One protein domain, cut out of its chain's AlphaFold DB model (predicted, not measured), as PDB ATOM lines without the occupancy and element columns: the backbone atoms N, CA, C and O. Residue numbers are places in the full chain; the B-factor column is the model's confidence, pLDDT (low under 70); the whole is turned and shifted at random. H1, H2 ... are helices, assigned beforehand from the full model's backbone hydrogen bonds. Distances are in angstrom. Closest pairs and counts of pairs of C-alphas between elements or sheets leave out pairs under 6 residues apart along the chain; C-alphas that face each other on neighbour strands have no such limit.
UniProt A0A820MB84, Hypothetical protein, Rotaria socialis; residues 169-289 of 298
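Overview. This is residues 169 to 289 of the 298 residues of the protein "Hypothetical protein" of Rotaria socialis (UniProt A0A820MB84). Two long helices, H1 and H4, run side by side in the same direction, and between them in the chain H2 folds back slantwise on H1, away from H4, to reach the short H3. Together they make a rod, loosely built, and H4 runs on past its neighbours so that residues 283 to 289 stick out at one end. The printed part has 121 residues with four named helices, in the order H1, H2, H3, H4, and no named strand; the class is all helix. It is loose, with a radius of gyration of the C-alphas of 19.6 A, and spans 69 by 30 by 22 A.

Arrangement. Going along the printed part, look first at H1, residues 174 to 207, the hub, which touches the three other helices. Next comes H2, residues 215 to 231, which makes a helical hairpin with H1. They run opposite ways at a steep tilt of 38 degrees, only just steep. H1 touches H2 with residues 185 to 193 alone; the closest C-alphas, of Ala 185 and Ala 229, are 5.2 A apart. H3, residues 234 to 237, meets H2 only through their link. H1 touches H3 with residues 177 to 181 alone, closest at the C-alphas of Tyr 177 and Met 237, 6.4 A apart. Go on to H4, residues 247 to 288, which touches H1 with residues 260 to 278 alone. These two run the same way at a shallow tilt of 19 degrees, and their closest C-alphas, of Phe 199 and Ala 271, are 4.7 A apart. H3 and H4 are close but not clearly touching, with the closest C-alphas, of Pro 235 and Leu 249, 7.7 A apart. H2 and H4 are apart. In H1, H2 and H4 every O i to N i+4 pair is within hydrogen-bond range; H3 is too short for such a pair.

Along the chain. Find C-alpha 174 at (-44.239, 23.431, -19.726); from there H1 runs 47.6 A to C-alpha 207. Find C-alpha 215 at (-51.472, 18.105, 14.200), where H2 begins, 24.0 A long. H3 covers 5.0 A. H4, the longest helix, runs 60.9 A from C-alpha 247 to C-alpha 288 at (-24.767, 7.986, 39.629).

Size, cuts and confidence. The C-alphas of Asn 170 and Glu 289, the two farthest apart, are 70.6 A apart. The printed part has no cut. The link from H2 to H3 is tight, and those from H1 to H2 and from H3 to H4 are short. The mean pLDDT of the printed part is 71.3; look for values under 70 at 42 residues, among them 169 to 180, 202 to 213, 235 to 244 and 285 to 289.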
ATOM      1  N   SER A 169     -38.317  18.158 -26.311       47.44
ATOM      2  CA  SER A 169     -38.767  18.923 -27.483       47.44
ATOM      3  C   SER A 169     -40.245  18.698 -27.824       47.44
ATOM      4  O   SER A 169     -40.850  19.561 -28.452       47.44
ATOM      5  N   ASN A 170     -40.839  17.582 -27.379       48.97
ATOM      6  CA  ASN A 170     -42.252  17.257 -27.611       48.97
ATOM      7  C   ASN A 170     -43.191  17.788 -26.512       48.97
ATOM      8  O   ASN A 170     -44.408  17.682 -26.651       48.97
ATOM      9  N   PHE A 171     -42.659  18.383 -25.436       51.75
ATOM     10  CA  PHE A 171     -43.453  19.034 -24.390       51.75
ATOM     11  C   PHE A 171     -43.332  20.560 -24.513       51.75
ATOM     12  O   PHE A 171     -42.430  21.153 -23.912       51.75
ATOM     13  N   PRO A 172     -44.216  21.224 -25.283       49.31
ATOM     14  CA  PRO A 172     -44.099  22.648 -25.570       49.31
ATOM     15  C   PRO A 172     -44.175  23.468 -24.275       49.31
ATOM     16  O   PRO A 172     -45.175  23.429 -23.559       49.31
ATOM     17  N   GLY A 173     -43.093  24.189 -23.965       57.44
ATOM     18  CA  GLY A 173     -42.971  25.199 -22.901       57.44
ATOM     19  C   GLY A 173     -42.990  24.678 -21.459       57.44
ATOM     20  O   GLY A 173     -42.131  25.046 -20.661       57.44
ATOM     21  N   TYR A 174     -43.933  23.803 -21.111       59.81
ATOM     22  CA  TYR A 174     -44.239  23.431 -19.726       59.81
ATOM     23  C   TYR A 174     -43.398  22.276 -19.173       59.81
ATOM     24  O   TYR A 174     -43.196  22.197 -17.960       59.81
ATOM     25  N   GLY A 175     -42.849  21.412 -20.033       60.84
ATOM     26  CA  GLY A 175     -42.058  20.251 -19.602       60.84
ATOM     27  C   GLY A 175     -40.794  20.639 -18.833       60.84
ATOM     28  O   GLY A 175     -40.450  20.004 -17.834       60.84
ATOM     29  N   CYS A 176     -40.139  21.735 -19.232       65.06
ATOM     30  CA  CYS A 176     -38.974  22.232 -18.508       65.06
ATOM     31  C   CYS A 176     -39.335  22.747 -17.111       65.06
ATOM     32  O   CYS A 176     -38.618  22.471 -16.146       65.06
ATOM     33  N   TYR A 177     -40.468  23.447 -17.001       66.44
ATOM     34  CA  TYR A 177     -40.955  23.972 -15.736       66.44
ATOM     35  C   TYR A 177     -41.279  22.838 -14.767       66.44
ATOM     36  O   TYR A 177     -40.670  22.761 -13.703       66.44
ATOM     37  N   PHE A 178     -42.138  21.893 -15.147       68.31
ATOM     38  CA  PHE A 178     -42.490  20.780 -14.261       68.31
ATOM     39  C   PHE A 178     -41.294  19.885 -13.924       68.31
ATOM     40  O   PHE A 178     -41.120  19.517 -12.764       68.31
ATOM     41  N   GLY A 179     -40.431  19.588 -14.901       68.06
ATOM     42  CA  GLY A 179     -39.270  18.726 -14.690       68.06
ATOM     43  C   GLY A 179     -38.235  19.343 -13.752       68.06
ATOM     44  O   GLY A 179     -37.865  18.734 -12.752       68.06
ATOM     45  N   LYS A 180     -37.768  20.565 -14.041       67.31
ATOM     46  CA  LYS A 180     -36.675  21.180 -13.268       67.31
ATOM     47  C   LYS A 180     -37.160  21.797 -11.959       67.31
ATOM     48  O   LYS A 180     -36.487  21.647 -10.941       67.31
ATOM     49  N   ILE A 181     -38.306  22.473 -11.952       70.44
ATOM     50  CA  ILE A 181     -38.835  23.125 -10.740       70.44
ATOM     51  C   ILE A 181     -39.389  22.072  -9.802       70.44
ATOM     52  O   ILE A 181     -39.042  22.082  -8.625       70.44
ATOM     53  N   GLY A 182     -40.192  21.143 -10.330       74.81
ATOM     54  CA  GLY A 182     -40.749  20.048  -9.546       74.81
ATOM     55  C   GLY A 182     -39.645  19.245  -8.870       74.81
ATOM     56  O   GLY A 182     -39.715  19.012  -7.669       74.81
ATOM     57  N   TYR A 183     -38.569  18.928  -9.600       74.69
ATOM     58  CA  TYR A 183     -37.407  18.257  -9.023       74.69
ATOM     59  C   TYR A 183     -36.752  19.064  -7.893       74.69
ATOM     60  O   TYR A 183     -36.552  18.528  -6.806       74.69
ATOM     61  N   ASN A 184     -36.440  20.348  -8.100       72.88
ATOM     62  CA  ASN A 184     -35.757  21.147  -7.075       72.88
ATOM     63  C   ASN A 184     -36.639  21.403  -5.844       72.88
ATOM     64  O   ASN A 184     -36.172  21.232  -4.720       72.88
ATOM     65  N   ALA A 185     -37.914  21.747  -6.042       78.19
ATOM     66  CA  ALA A 185     -38.870  21.920  -4.950       78.19
ATOM     67  C   ALA A 185     -39.022  20.626  -4.135       78.19
ATOM     68  O   ALA A 185     -39.049  20.672  -2.905       78.19
ATOM     69  N   LEU A 186     -39.042  19.470  -4.810       79.56
ATOM     70  CA  LEU A 186     -39.108  18.162  -4.165       79.56
ATOM     71  C   LEU A 186     -37.828  17.844  -3.385       79.56
ATOM     72  O   LEU A 186     -37.914  17.464  -2.222       79.56
ATOM     73  N   VAL A 187     -36.647  18.046  -3.978       78.56
ATOM     74  CA  VAL A 187     -35.356  17.826  -3.303       78.56
ATOM     75  C   VAL A 187     -35.245  18.699  -2.054       78.56
ATOM     76  O   VAL A 187     -34.930  18.186  -0.977       78.56
ATOM     77  N   TYR A 188     -35.552  19.993  -2.160       77.38
ATOM     78  CA  TYR A 188     -35.548  20.888  -1.004       77.38
ATOM     79  C   TYR A 188     -36.583  20.454   0.032       77.38
ATOM     80  O   TYR A 188     -36.237  20.318   1.206       77.38
ATOM     81  N   GLY A 189     -37.810  20.146  -0.389       78.31
ATOM     82  CA  GLY A 189     -38.848  19.616   0.493       78.31
ATOM     83  C   GLY A 189     -38.382  18.380   1.267       78.31
ATOM     84  O   GLY A 189     -38.542  18.325   2.484       78.31
ATOM     85  N   CYS A 190     -37.727  17.426   0.605       80.44
ATOM     86  CA  CYS A 190     -37.212  16.215   1.243       80.44
ATOM     87  C   CYS A 190     -36.098  16.494   2.258       80.44
ATOM     88  O   CYS A 190     -36.115  15.911   3.343       80.44
ATOM     89  N   ILE A 191     -35.145  17.375   1.938       77.44
ATOM     90  CA  ILE A 191     -34.078  17.767   2.876       77.44
ATOM     91  C   ILE A 191     -34.697  18.381   4.138       77.44
ATOM     92  O   ILE A 191     -34.355  17.988   5.255       77.44
ATOM     93  N   TRP A 192     -35.654  19.290   3.963       78.38
ATOM     94  CA  TRP A 192     -36.321  19.980   5.062       78.38
ATOM     95  C   TRP A 192     -37.201  19.056   5.905       78.38
ATOM     96  O   TRP A 192     -37.101  19.073   7.130       78.38
ATOM     97  N   LEU A 193     -38.020  18.207   5.281       80.00
ATOM     98  CA  LEU A 193     -38.864  17.250   6.000       80.00
ATOM     99  C   LEU A 193     -38.023  16.261   6.815       80.00
ATOM    100  O   LEU A 193     -38.336  16.013   7.979       80.00
ATOM    101  N   ASN A 194     -36.921  15.758   6.250       76.62
ATOM    102  CA  ASN A 194     -35.996  14.892   6.981       76.62
ATOM    103  C   ASN A 194     -35.365  15.609   8.183       76.62
ATOM    104  O   ASN A 194     -35.285  15.027   9.266       76.62
ATOM    105  N   ALA A 195     -34.958  16.870   8.018       73.50
ATOM    106  CA  ALA A 195     -34.407  17.672   9.108       73.50
ATOM    107  C   ALA A 195     -35.441  17.914  10.225       73.50
ATOM    108  O   ALA A 195     -35.124  17.738  11.401       73.50
ATOM    109  N   CYS A 196     -36.690  18.231   9.874       75.75
ATOM    110  CA  CYS A 196     -37.783  18.413  10.830       75.75
ATOM    111  C   CYS A 196     -38.102  17.129  11.609       75.75
ATOM    112  O   CYS A 196     -38.237  17.182  12.829       75.75
ATOM    113  N   ILE A 197     -38.162  15.974  10.935       79.25
ATOM    114  CA  ILE A 197     -38.386  14.672  11.588       79.25
ATOM    115  C   ILE A 197     -37.246  14.354  12.562       79.25
ATOM    116  O   ILE A 197     -37.490  13.906  13.683       79.25
ATOM    117  N   ALA A 198     -35.995  14.583  12.148       74.06
ATOM    118  CA  ALA A 198     -34.836  14.375  13.012       74.06
ATOM    119  C   ALA A 198     -34.886  15.292  14.244       74.06
ATOM    120  O   ALA A 198     -34.643  14.835  15.361       74.06
ATOM    121  N   PHE A 199     -35.256  16.558  14.053       76.00
ATOM    122  CA  PHE A 199     -35.386  17.535  15.130       76.00
ATOM    123  C   PHE A 199     -36.516  17.188  16.107       76.00
ATOM    124  O   PHE A 199     -36.292  17.201  17.316       76.00
ATOM    125  N   GLU A 200     -37.696  16.806  15.615       73.12
ATOM    126  CA  GLU A 200     -38.824  16.374  16.451       73.12
ATOM    127  C   GLU A 200     -38.450  15.158  17.306       73.12
ATOM    128  O   GLU A 200     -38.639  15.166  18.524       73.12
ATOM    129  N   ARG A 201     -37.837  14.136  16.693       71.50
ATOM    130  CA  ARG A 201     -37.342  12.961  17.425       71.50
ATOM    131  C   ARG A 201     -36.282  13.342  18.454       71.50
ATOM    132  O   ARG A 201     -36.309  12.825  19.569       71.50
ATOM    133  N   GLY A 202     -35.385  14.262  18.102       67.56
ATOM    134  CA  GLY A 202     -34.396  14.807  19.025       67.56
ATOM    135  C   GLY A 202     -35.046  15.471  20.236       67.56
ATOM    136  O   GLY A 202     -34.688  15.154  21.367       67.56
ATOM    137  N   LEU A 203     -36.052  16.324  20.027       66.69
ATOM    138  CA  LEU A 203     -36.774  16.995  21.110       66.69
ATOM    139  C   LEU A 203     -37.485  16.014  22.045       66.69
ATOM    140  O   LEU A 203     -37.372  16.168  23.262       66.69
ATOM    141  N   ILE A 204     -38.159  14.997  21.496       67.06
ATOM    142  CA  ILE A 204     -38.838  13.958  22.287       67.06
ATOM    143  C   ILE A 204     -37.832  13.237  23.193       67.06
ATOM    144  O   ILE A 204     -38.074  13.082  24.388       67.06
ATOM    145  N   VAL A 205     -36.675  12.849  22.650       69.38
ATOM    146  CA  VAL A 205     -35.627  12.143  23.408       69.38
ATOM    147  C   VAL A 205     -34.963  13.038  24.461       69.38
ATOM    148  O   VAL A 205     -34.546  12.548  25.514       69.38
ATOM    149  N   CYS A 206     -34.810  14.335  24.183       65.88
ATOM    150  CA  CYS A 206     -34.038  15.248  25.032       65.88
ATOM    151  C   CYS A 206     -34.828  15.872  26.166       65.88
ATOM    152  O   CYS A 206     -34.292  16.033  27.260       65.88
ATOM    153  N   LEU A 207     -36.056  16.297  25.887       65.31
ATOM    154  CA  LEU A 207     -36.816  17.090  26.841       65.31
ATOM    155  C   LEU A 207     -37.736  16.233  27.704       65.31
ATOM    156  O   LEU A 207     -38.308  16.783  28.640       65.31
ATOM    157  N   ASP A 208     -37.924  14.944  27.364       59.53
ATOM    158  CA  ASP A 208     -38.938  14.037  27.948       59.53
ATOM    159  C   ASP A 208     -40.327  14.703  28.056       59.53
ATOM    160  O   ASP A 208     -41.230  14.317  28.799       59.53
ATOM    161  N   SER A 209     -40.481  15.781  27.291       50.72
ATOM    162  CA  SER A 209     -41.620  16.648  27.292       50.72
ATOM    163  C   SER A 209     -42.640  15.900  26.476       50.72
ATOM    164  O   SER A 209     -42.382  15.529  25.327       50.72
ATOM    165  N   LYS A 210     -43.829  15.722  27.048       52.69
ATOM    166  CA  LYS A 210     -45.040  15.557  26.253       52.69
ATOM    167  C   LYS A 210     -45.216  16.850  25.464       52.69
ATOM    168  O   LYS A 210     -46.032  17.703  25.811       52.69
ATOM    169  N   THR A 211     -44.396  17.044  24.435       53.97
ATOM    170  CA  THR A 211     -44.602  18.092  23.464       53.97
ATOM    171  C   THR A 211     -45.954  17.763  22.873       53.97
ATOM    172  O   THR A 211     -46.089  16.779  22.147       53.97
ATOM    173  N   ASN A 212     -46.974  18.541  23.240       53.78
ATOM    174  CA  ASN A 212     -48.264  18.550  22.567       53.78
ATOM    175  C   ASN A 212     -48.015  19.089  21.153       53.78
ATOM    176  O   ASN A 212     -48.324  20.241  20.830       53.78
ATOM    177  N   ALA A 213     -47.357  18.276  20.329       59.34
ATOM    178  CA  ALA A 213     -47.257  18.441  18.901       59.34
ATOM    179  C   ALA A 213     -48.674  18.217  18.383       59.34
ATOM    180  O   ALA A 213     -49.116  17.104  18.109       59.34
ATOM    181  N   THR A 214     -49.458  19.291  18.383       70.19
ATOM    182  CA  THR A 214     -50.787  19.254  17.801       70.19
ATOM    183  C   THR A 214     -50.616  19.104  16.298       70.19
ATOM    184  O   THR A 214     -49.754  19.752  15.703       70.19
ATOM    185  N   ARG A 215     -51.462  18.282  15.665       71.81
ATOM    186  CA  ARG A 215     -51.472  18.105  14.200       71.81
ATOM    187  C   ARG A 215     -51.444  19.449  13.461       71.81
ATOM    188  O   ARG A 215     -50.808  19.568  12.424       71.81
ATOM    189  N   TRP A 216     -52.066  20.473  14.049       73.12
ATOM    190  CA  TRP A 216     -52.057  21.843  13.550       73.12
ATOM    191  C   TRP A 216     -50.655  22.454  13.428       73.12
ATOM    192  O   TRP A 216     -50.336  23.030  12.396       73.12
ATOM    193  N   ARG A 217     -49.784  22.286  14.432       74.62
ATOM    194  CA  ARG A 217     -48.404  22.799  14.383       74.62
ATOM    195  C   ARG A 217     -47.594  22.113  13.289       74.62
ATOM    196  O   ARG A 217     -46.867  22.795  12.570       74.62
ATOM    197  N   SER A 218     -47.756  20.799  13.122       77.56
ATOM    198  CA  SER A 218     -47.099  20.050  12.043       77.56
ATOM    199  C   SER A 218     -47.583  20.520  10.671       77.56
ATOM    200  O   SER A 218     -46.759  20.776   9.800       77.56
ATOM    201  N   ILE A 219     -48.895  20.732  10.501       80.12
ATOM    202  CA  ILE A 219     -49.472  21.282   9.265       80.12
ATOM    203  C   ILE A 219     -48.927  22.686   8.987       80.12
ATOM    204  O   ILE A 219     -48.420  22.921   7.896       80.12
ATOM    205  N   CYS A 220     -48.953  23.602   9.962       81.94
ATOM    206  CA  CYS A 220     -48.393  24.947   9.793       81.94
ATOM    207  C   CYS A 220     -46.913  24.901   9.390       81.94
ATOM    208  O   CYS A 220     -46.500  25.626   8.489       81.94
ATOM    209  N   THR A 221     -46.134  24.022  10.021       81.81
ATOM    210  CA  THR A 221     -44.704  23.854   9.735       81.81
ATOM    211  C   THR A 221     -44.484  23.352   8.305       81.81
ATOM    212  O   THR A 221     -43.712  23.947   7.556       81.81
ATOM    213  N   ILE A 222     -45.215  22.311   7.889       85.31
ATOM    214  CA  ILE A 222     -45.159  21.768   6.524       85.31
ATOM    215  C   ILE A 222     -45.566  22.827   5.496       85.31
ATOM    216  O   ILE A 222     -44.885  22.974   4.483       85.31
ATOM    217  N   THR A 223     -46.632  23.590   5.749       84.62
ATOM    218  CA  THR A 223     -47.086  24.656   4.846       84.62
ATOM    219  C   THR A 223     -46.020  25.735   4.677       84.62
ATOM    220  O   THR A 223     -45.680  26.071   3.544       84.62
ATOM    221  N   VAL A 224     -45.442  26.243   5.773       83.81
ATOM    222  CA  VAL A 224     -44.384  27.267   5.713       83.81
ATOM    223  C   VAL A 224     -43.183  26.760   4.913       83.81
ATOM    224  O   VAL A 224     -42.708  27.454   4.015       83.81
ATOM    225  N   PHE A 225     -42.730  25.532   5.167       81.75
ATOM    226  CA  PHE A 225     -41.596  24.973   4.431       81.75
ATOM    227  C   PHE A 225     -41.911  24.663   2.973       81.75
ATOM    228  O   PHE A 225     -41.049  24.855   2.119       81.75
ATOM    229  N   SER A 226     -43.141  24.257   2.662       82.19
ATOM    230  CA  SER A 226     -43.571  24.048   1.278       82.19
ATOM    231  C   SER A 226     -43.566  25.365   0.502       82.19
ATOM    232  O   SER A 226     -43.109  25.403  -0.640       82.19
ATOM    233  N   VAL A 227     -43.995  26.466   1.132       84.69
ATOM    234  CA  VAL A 227     -43.920  27.816   0.550       84.69
ATOM    235  C   VAL A 227     -42.468  28.234   0.324       84.69
ATOM    236  O   VAL A 227     -42.151  28.723  -0.756       84.69
ATOM    237  N   ILE A 228     -41.568  27.996   1.283       81.50
ATOM    238  CA  ILE A 228     -40.138  28.318   1.134       81.50
ATOM    239  C   ILE A 228     -39.495  27.481   0.020       81.50
ATOM    240  O   ILE A 228     -38.806  28.039  -0.830       81.50
ATOM    241  N   ALA A 229     -39.738  26.168  -0.012       80.69
ATOM    242  CA  ALA A 229     -39.184  25.255  -1.016       80.69
ATOM    243  C   ALA A 229     -39.721  25.534  -2.430       80.69
ATOM    244  O   ALA A 229     -38.990  25.418  -3.412       80.69
ATOM    245  N   THR A 230     -40.990  25.933  -2.544       80.94
ATOM    246  CA  THR A 230     -41.571  26.354  -3.825       80.94
ATOM    247  C   THR A 230     -41.040  27.731  -4.221       80.94
ATOM    248  O   THR A 230     -40.654  27.938  -5.367       80.94
ATOM    249  N   GLY A 231     -40.942  28.657  -3.264       79.94
ATOM    250  CA  GLY A 231     -40.407  30.005  -3.449       79.94
ATOM    251  C   GLY A 231     -38.953  30.013  -3.915       79.94
ATOM    252  O   GLY A 231     -38.604  30.761  -4.827       79.94
ATOM    253  N   SER A 232     -38.117  29.124  -3.376       75.00
ATOM    254  CA  SER A 232     -36.731  28.943  -3.824       75.00
ATOM    255  C   SER A 232     -36.628  28.344  -5.230       75.00
ATOM    256  O   SER A 232     -35.582  28.454  -5.869       75.00
ATOM    257  N   ALA A 233     -37.712  27.768  -5.753       74.06
ATOM    258  CA  ALA A 233     -37.794  27.281  -7.121       74.06
ATOM    259  C   ALA A 233     -38.383  28.324  -8.104       74.06
ATOM    260  O   ALA A 233     -38.215  28.168  -9.312       74.06
ATOM    261  N   ILE A 234     -38.992  29.429  -7.637       75.19
ATOM    262  CA  ILE A 234     -39.553  30.505  -8.492       75.19
ATOM    263  C   ILE A 234     -38.497  31.189  -9.375       75.19
ATOM    264  O   ILE A 234     -38.781  31.409 -10.553       75.19
ATOM    265  N   PRO A 235     -37.267  31.488  -8.910       69.62
ATOM    266  CA  PRO A 235     -36.227  32.013  -9.794       69.62
ATOM    267  C   PRO A 235     -35.922  31.087 -10.978       69.62
ATOM    268  O   PRO A 235     -35.416  31.541 -11.993       69.62
ATOM    269  N   MET A 236     -36.267  29.798 -10.891       64.81
ATOM    270  CA  MET A 236     -36.153  28.874 -12.018       64.81
ATOM    271  C   MET A 236     -37.302  29.025 -13.033       64.81
ATOM    272  O   MET A 236     -37.102  28.728 -14.210       64.81
ATOM    273  N   MET A 237     -38.478  29.514 -12.608       66.06
ATOM    274  CA  MET A 237     -39.612  29.845 -13.487       66.06
ATOM    275  C   MET A 237     -39.362  31.098 -14.316       66.06
ATOM    276  O   MET A 237     -39.674  31.129 -15.499       66.06
ATOM    277  N   VAL A 238     -38.820  32.145 -13.695       67.31
ATOM    278  CA  VAL A 238     -38.802  33.492 -14.291       67.31
ATOM    279  C   VAL A 238     -37.912  33.583 -15.540       67.31
ATOM    280  O   VAL A 238     -38.108  34.461 -16.371       67.31
ATOM    281  N   TYR A 239     -36.971  32.655 -15.720       64.62
ATOM    282  CA  TYR A 239     -35.929  32.762 -16.745       64.62
ATOM    283  C   TYR A 239     -35.949  31.630 -17.774       64.62
ATOM    284  O   TYR A 239     -34.895  31.236 -18.270       64.62
ATOM    285  N   ASN A 240     -37.130  31.084 -18.094       68.12
ATOM    286  CA  ASN A 240     -37.310  30.087 -19.163       68.12
ATOM    287  C   ASN A 240     -36.308  28.912 -19.099       68.12
ATOM    288  O   ASN A 240     -35.887  28.389 -20.128       68.12
ATOM    289  N   CYS A 241     -35.891  28.502 -17.893       64.00
ATOM    290  CA  CYS A 241     -34.859  27.485 -17.674       64.00
ATOM    291  C   CYS A 241     -33.458  27.759 -18.278       64.00
ATOM    292  O   CYS A 241     -32.646  26.821 -18.327       64.00
ATOM    293  N   ASP A 242     -33.142  28.981 -18.715       68.50
ATOM    294  CA  ASP A 242     -31.850  29.326 -19.320       68.50
ATOM    295  C   ASP A 242     -30.813  29.752 -18.262       68.50
ATOM    296  O   ASP A 242     -30.502  30.924 -18.053       68.50
ATOM    297  N   PHE A 243     -30.278  28.758 -17.550       62.59
ATOM    298  CA  PHE A 243     -29.245  28.965 -16.527       62.59
ATOM    299  C   PHE A 243     -27.852  29.227 -17.103       62.59
ATOM    300  O   PHE A 243     -26.970  29.684 -16.377       62.59
ATOM    301  N   GLY A 244     -27.616  28.876 -18.368       64.50
ATOM    302  CA  GLY A 244     -26.285  28.947 -18.969       64.50
ATOM    303  C   GLY A 244     -25.876  30.379 -19.294       64.50
ATOM    304  O   GLY A 244     -24.714  30.734 -19.124       64.50
ATOM    305  N   ASN A 245     -26.847  31.201 -19.693       74.62
ATOM    306  CA  ASN A 245     -26.567  32.468 -20.361       74.62
ATOM    307  C   ASN A 245     -26.739  33.711 -19.474       74.62
ATOM    308  O   ASN A 245     -26.381  34.808 -19.895       74.62
ATOM    309  N   ILE A 246     -27.262  33.569 -18.248       76.62
ATOM    310  CA  ILE A 246     -27.533  34.698 -17.345       76.62
ATOM    311  C   ILE A 246     -26.676  34.570 -16.070       76.62
ATOM    312  O   ILE A 246     -27.028  33.802 -15.170       76.62
ATOM    313  N   PRO A 247     -25.576  35.342 -15.931       77.50
ATOM    314  CA  PRO A 247     -24.647  35.230 -14.799       77.50
ATOM    315  C   PRO A 247     -25.312  35.429 -13.432       77.50
ATOM    316  O   PRO A 247     -25.044  34.689 -12.488       77.50
ATOM    317  N   GLY A 248     -26.246  36.383 -13.328       76.19
ATOM    318  CA  GLY A 248     -26.991  36.631 -12.089       76.19
ATOM    319  C   GLY A 248     -27.794  35.413 -11.614       76.19
ATOM    320  O   GLY A 248     -27.936  35.196 -10.411       76.19
ATOM    321  N   LEU A 249     -28.254  34.571 -12.544       67.69
ATOM    322  CA  LEU A 249     -29.004  33.358 -12.219       67.69
ATOM    323  C   LEU A 249     -28.132  32.224 -11.729       67.69
ATOM    324  O   LEU A 249     -28.563  31.450 -10.877       67.69
ATOM    325  N   GLN A 250     -26.923  32.116 -12.267       70.62
ATOM    326  CA  GLN A 250     -25.959  31.127 -11.803       70.62
ATOM    327  C   GLN A 250     -25.611  31.396 -10.342       70.62
ATOM    328  O   GLN A 250     -25.691  30.486  -9.516       70.62
ATOM    329  N   THR A 251     -25.355  32.662 -10.005       76.50
ATOM    330  CA  THR A 251     -25.102  33.096  -8.627       76.50
ATOM    331  C   THR A 251     -26.311  32.853  -7.723       76.50
ATOM    332  O   THR A 251     -26.158  32.291  -6.639       76.50
ATOM    333  N   ALA A 252     -27.525  33.201  -8.165       71.38
ATOM    334  CA  ALA A 252     -28.742  32.964  -7.387       71.38
ATOM    335  C   ALA A 252     -29.009  31.465  -7.158       71.38
ATOM    336  O   ALA A 252     -29.353  31.061  -6.048       71.38
ATOM    337  N   ARG A 253     -28.801  30.620  -8.177       70.56
ATOM    338  CA  ARG A 253     -28.925  29.160  -8.062       70.56
ATOM    339  C   ARG A 253     -27.921  28.605  -7.059       70.56
ATOM    340  O   ARG A 253     -28.316  27.845  -6.179       70.56
ATOM    341  N   LEU A 254     -26.650  28.990  -7.177       72.69
ATOM    342  CA  LEU A 254     -25.594  28.583  -6.249       72.69
ATOM    343  C   LEU A 254     -25.941  28.983  -4.816       72.69
ATOM    344  O   LEU A 254     -25.862  28.147  -3.918       72.69
ATOM    345  N   PHE A 255     -26.396  30.219  -4.615       79.62
ATOM    346  CA  PHE A 255     -26.813  30.706  -3.306       79.62
ATOM    347  C   PHE A 255     -27.998  29.918  -2.736       79.62
ATOM    348  O   PHE A 255     -27.955  29.531  -1.575       79.62
ATOM    349  N   LEU A 256     -29.037  29.636  -3.526       71.00
ATOM    350  CA  LEU A 256     -30.231  28.915  -3.058       71.00
ATOM    351  C   LEU A 256     -29.948  27.445  -2.738       71.00
ATOM    352  O   LEU A 256     -30.452  26.924  -1.739       71.00
ATOM    353  N   VAL A 257     -29.122  26.791  -3.559       70.50
ATOM    354  CA  VAL A 257     -28.632  25.432  -3.295       70.50
ATOM    355  C   VAL A 257     -27.807  25.429  -2.011       70.50
ATOM    356  O   VAL A 257     -28.088  24.645  -1.107       70.50
ATOM    357  N   TRP A 258     -26.842  26.346  -1.896       81.62
ATOM    358  CA  TRP A 258     -26.012  26.498  -0.704       81.62
ATOM    359  C   TRP A 258     -26.856  26.764   0.545       81.62
ATOM    360  O   TRP A 258     -26.715  26.051   1.532       81.62
ATOM    361  N   PHE A 259     -27.787  27.715   0.489       78.00
ATOM    362  CA  PHE A 259     -28.664  28.077   1.601       78.00
ATOM    363  C   PHE A 259     -29.510  26.884   2.054       78.00
ATOM    364  O   PHE A 259     -29.588  26.603   3.249       78.00
ATOM    365  N   SER A 260     -30.101  26.145   1.113       72.19
ATOM    366  CA  SER A 260     -30.947  24.988   1.430       72.19
ATOM    367  C   SER A 260     -30.142  23.840   2.042       72.19
ATOM    368  O   SER A 260     -30.577  23.239   3.025       72.19
ATOM    369  N   ILE A 261     -28.945  23.571   1.509       74.69
ATOM    370  CA  ILE A 261     -28.036  22.546   2.037       74.69
ATOM    371  C   ILE A 261     -27.527  22.943   3.423       74.69
ATOM    372  O   ILE A 261     -27.648  22.159   4.362       74.69
ATOM    373  N   VAL A 262     -26.985  24.154   3.577       76.75
ATOM    374  CA  VAL A 262     -26.401  24.626   4.840       76.75
ATOM    375  C   VAL A 262     -27.454  24.694   5.931       76.75
ATOM    376  O   VAL A 262     -27.203  24.230   7.042       76.75
ATOM    377  N   THR A 263     -28.645  25.210   5.631       75.50
ATOM    378  CA  THR A 263     -29.713  25.305   6.631       75.50
ATOM    379  C   THR A 263     -30.213  23.917   7.033       75.50
ATOM    380  O   THR A 263     -30.303  23.628   8.227       75.50
ATOM    381  N   GLY A 264     -30.445  23.021   6.065       73.00
ATOM    382  CA  GLY A 264     -30.849  21.638   6.340       73.00
ATOM    383  C   GLY A 264     -29.811  20.867   7.163       73.00
ATOM    384  O   GLY A 264     -30.157  20.243   8.169       73.00
ATOM    385  N   LEU A 265     -28.529  20.967   6.795       75.38
ATOM    386  CA  LEU A 265     -27.422  20.363   7.544       75.38
ATOM    387  C   LEU A 265     -27.299  20.946   8.952       75.38
ATOM    388  O   LEU A 265     -27.114  20.190   9.901       75.38
ATOM    389  N   SER A 266     -27.443  22.262   9.112       75.75
ATOM    390  CA  SER A 266     -27.350  22.917  10.423       75.75
ATOM    391  C   SER A 266     -28.435  22.417  11.377       75.75
ATOM    392  O   SER A 266     -28.142  22.100  12.530       75.75
ATOM    393  N   ILE A 267     -29.674  22.270  10.892       75.94
ATOM    394  CA  ILE A 267     -30.783  21.706  11.678       75.94
ATOM    395  C   ILE A 267     -30.499  20.244  12.039       75.94
ATOM    396  O   ILE A 267     -30.697  19.842  13.187       75.94
ATOM    397  N   TYR A 268     -29.999  19.450  11.090       71.50
ATOM    398  CA  TYR A 268     -29.673  18.043  11.324       71.50
ATOM    399  C   TYR A 268     -28.549  17.858  12.357       71.50
ATOM    400  O   TYR A 268     -28.655  17.025  13.263       71.50
ATOM    401  N   VAL A 269     -27.484  18.658  12.250       77.38
ATOM    402  CA  VAL A 269     -26.370  18.680  13.208       77.38
ATOM    403  C   VAL A 269     -26.873  19.085  14.589       77.38
ATOM    404  O   VAL A 269     -26.568  18.401  15.562       77.38
ATOM    405  N   LEU A 270     -27.701  20.131  14.682       76.00
ATOM    406  CA  LEU A 270     -28.301  20.549  15.947       76.00
ATOM    407  C   LEU A 270     -29.140  19.423  16.571       76.00
ATOM    408  O   LEU A 270     -28.980  19.128  17.754       76.00
ATOM    409  N   ALA A 271     -29.984  18.752  15.783       71.06
ATOM    410  CA  ALA A 271     -30.792  17.627  16.254       71.06
ATOM    411  C   ALA A 271     -29.923  16.465  16.766       71.06
ATOM    412  O   ALA A 271     -30.200  15.893  17.820       71.06
ATOM    413  N   THR A 272     -28.840  16.152  16.055       73.94
ATOM    414  CA  THR A 272     -27.906  15.086  16.440       73.94
ATOM    415  C   THR A 272     -27.153  15.442  17.718       73.94
ATOM    416  O   THR A 272     -27.047  14.609  18.616       73.94
ATOM    417  N   LEU A 273     -26.688  16.687  17.853       78.50
ATOM    418  CA  LEU A 273     -26.045  17.171  19.075       78.50
ATOM    419  C   LEU A 273     -26.985  17.086  20.276       78.50
ATOM    420  O   LEU A 273     -26.569  16.624  21.336       78.50
ATOM    421  N   LEU A 274     -28.253  17.469  20.110       72.94
ATOM    422  CA  LEU A 274     -29.258  17.325  21.162       72.94
ATOM    423  C   LEU A 274     -29.384  15.856  21.595       72.94
ATOM    424  O   LEU A 274     -29.255  15.562  22.785       72.94
ATOM    425  N   ILE A 275     -29.533  14.926  20.643       70.88
ATOM    426  CA  ILE A 275     -29.619  13.482  20.926       70.88
ATOM    427  C   ILE A 275     -28.384  12.989  21.689       70.88
ATOM    428  O   ILE A 275     -28.531  12.296  22.697       70.88
ATOM    429  N   LEU A 276     -27.179  13.369  21.251       74.25
ATOM    430  CA  LEU A 276     -25.927  12.985  21.909       74.25
ATOM    431  C   LEU A 276     -25.838  13.535  23.337       74.25
ATOM    432  O   LEU A 276     -25.451  12.804  24.248       74.25
ATOM    433  N   ILE A 277     -26.241  14.790  23.554       75.62
ATOM    434  CA  ILE A 277     -26.284  15.402  24.888       75.62
ATOM    435  C   ILE A 277     -27.271  14.649  25.788       75.62
ATOM    436  O   ILE A 277     -26.935  14.344  26.933       75.62
ATOM    437  N   SER A 278     -28.469  14.315  25.298       68.25
ATOM    438  CA  SER A 278     -29.451  13.541  26.075       68.25
ATOM    439  C   SER A 278     -28.934  12.148  26.420       68.25
ATOM    440  O   SER A 278     -28.995  11.728  27.578       68.25
ATOM    441  N   PHE A 279     -28.341  11.457  25.447       70.88
ATOM    442  CA  PHE A 279     -27.738  10.146  25.655       70.88
ATOM    443  C   PHE A 279     -26.623  10.190  26.711       70.88
ATOM    444  O   PHE A 279     -26.630   9.395  27.650       70.88
ATOM    445  N   ALA A 280     -25.723  11.175  26.626       75.38
ATOM    446  CA  ALA A 280     -24.666  11.377  27.614       75.38
ATOM    447  C   ALA A 280     -25.222  11.676  29.018       75.38
ATOM    448  O   ALA A 280     -24.706  11.155  30.010       75.38
ATOM    449  N   ARG A 281     -26.301  12.470  29.124       70.94
ATOM    450  CA  ARG A 281     -26.977  12.736  30.407       70.94
ATOM    451  C   ARG A 281     -27.580  11.465  31.006       70.94
ATOM    452  O   ARG A 281     -27.388  11.244  32.198       70.94
ATOM    453  N   ARG A 282     -28.229  10.619  30.197       69.25
ATOM    454  CA  ARG A 282     -28.787   9.332  30.652       69.25
ATOM    455  C   ARG A 282     -27.694   8.374  31.128       69.25
ATOM    456  O   ARG A 282     -27.820   7.830  32.216       69.25
ATOM    457  N   ILE A 283     -26.592   8.223  30.382       72.69
ATOM    458  CA  ILE A 283     -25.437   7.411  30.823       72.69
ATOM    459  C   ILE A 283     -24.907   7.904  32.169       72.69
ATOM    460  O   ILE A 283     -24.656   7.103  33.067       72.69
ATOM    461  N   ARG A 284     -24.756   9.224  32.326       71.00
ATOM    462  CA  ARG A 284     -24.287   9.801  33.586       71.00
ATOM    463  C   ARG A 284     -25.240   9.493  34.739       71.00
ATOM    464  O   ARG A 284     -24.758   9.133  35.803       71.00
ATOM    465  N   GLN A 285     -26.554   9.591  34.518       66.06
ATOM    466  CA  GLN A 285     -27.566   9.233  35.516       66.06
ATOM    467  C   GLN A 285     -27.483   7.755  35.911       66.06
ATOM    468  O   GLN A 285     -27.435   7.467  37.102       66.06
ATOM    469  N   TYR A 286     -27.346   6.837  34.944       65.19
ATOM    470  CA  TYR A 286     -27.150   5.408  35.227       65.19
ATOM    471  C   TYR A 286     -25.881   5.113  36.036       65.19
ATOM    472  O   TYR A 286     -25.860   4.151  36.795       65.19
ATOM    473  N   GLY A 287     -24.828   5.921  35.881       61.16
ATOM    474  CA  GLY A 287     -23.596   5.791  36.660       61.16
ATOM    475  C   GLY A 287     -23.657   6.411  38.061       61.16
ATOM    476  O   GLY A 287     -22.810   6.093  38.888       61.16
ATOM    477  N   THR A 288     -24.615   7.305  38.328       58.97
ATOM    478  CA  THR A 288     -24.767   7.986  39.629       58.97
ATOM    479  C   THR A 288     -25.923   7.462  40.475       58.97
ATOM    480  O   THR A 288     -25.928   7.683  41.681       58.97
ATOM    481  N   GLU A 289     -26.915   6.808  39.872       50.78
ATOM    482  CA  GLU A 289     -28.009   6.178  40.606       50.78
ATOM    483  C   GLU A 289     -27.630   4.734  40.968       50.78
ATOM    484  O   GLU A 289     -27.616   3.853  40.109       50.78
TER     485      GLU A 289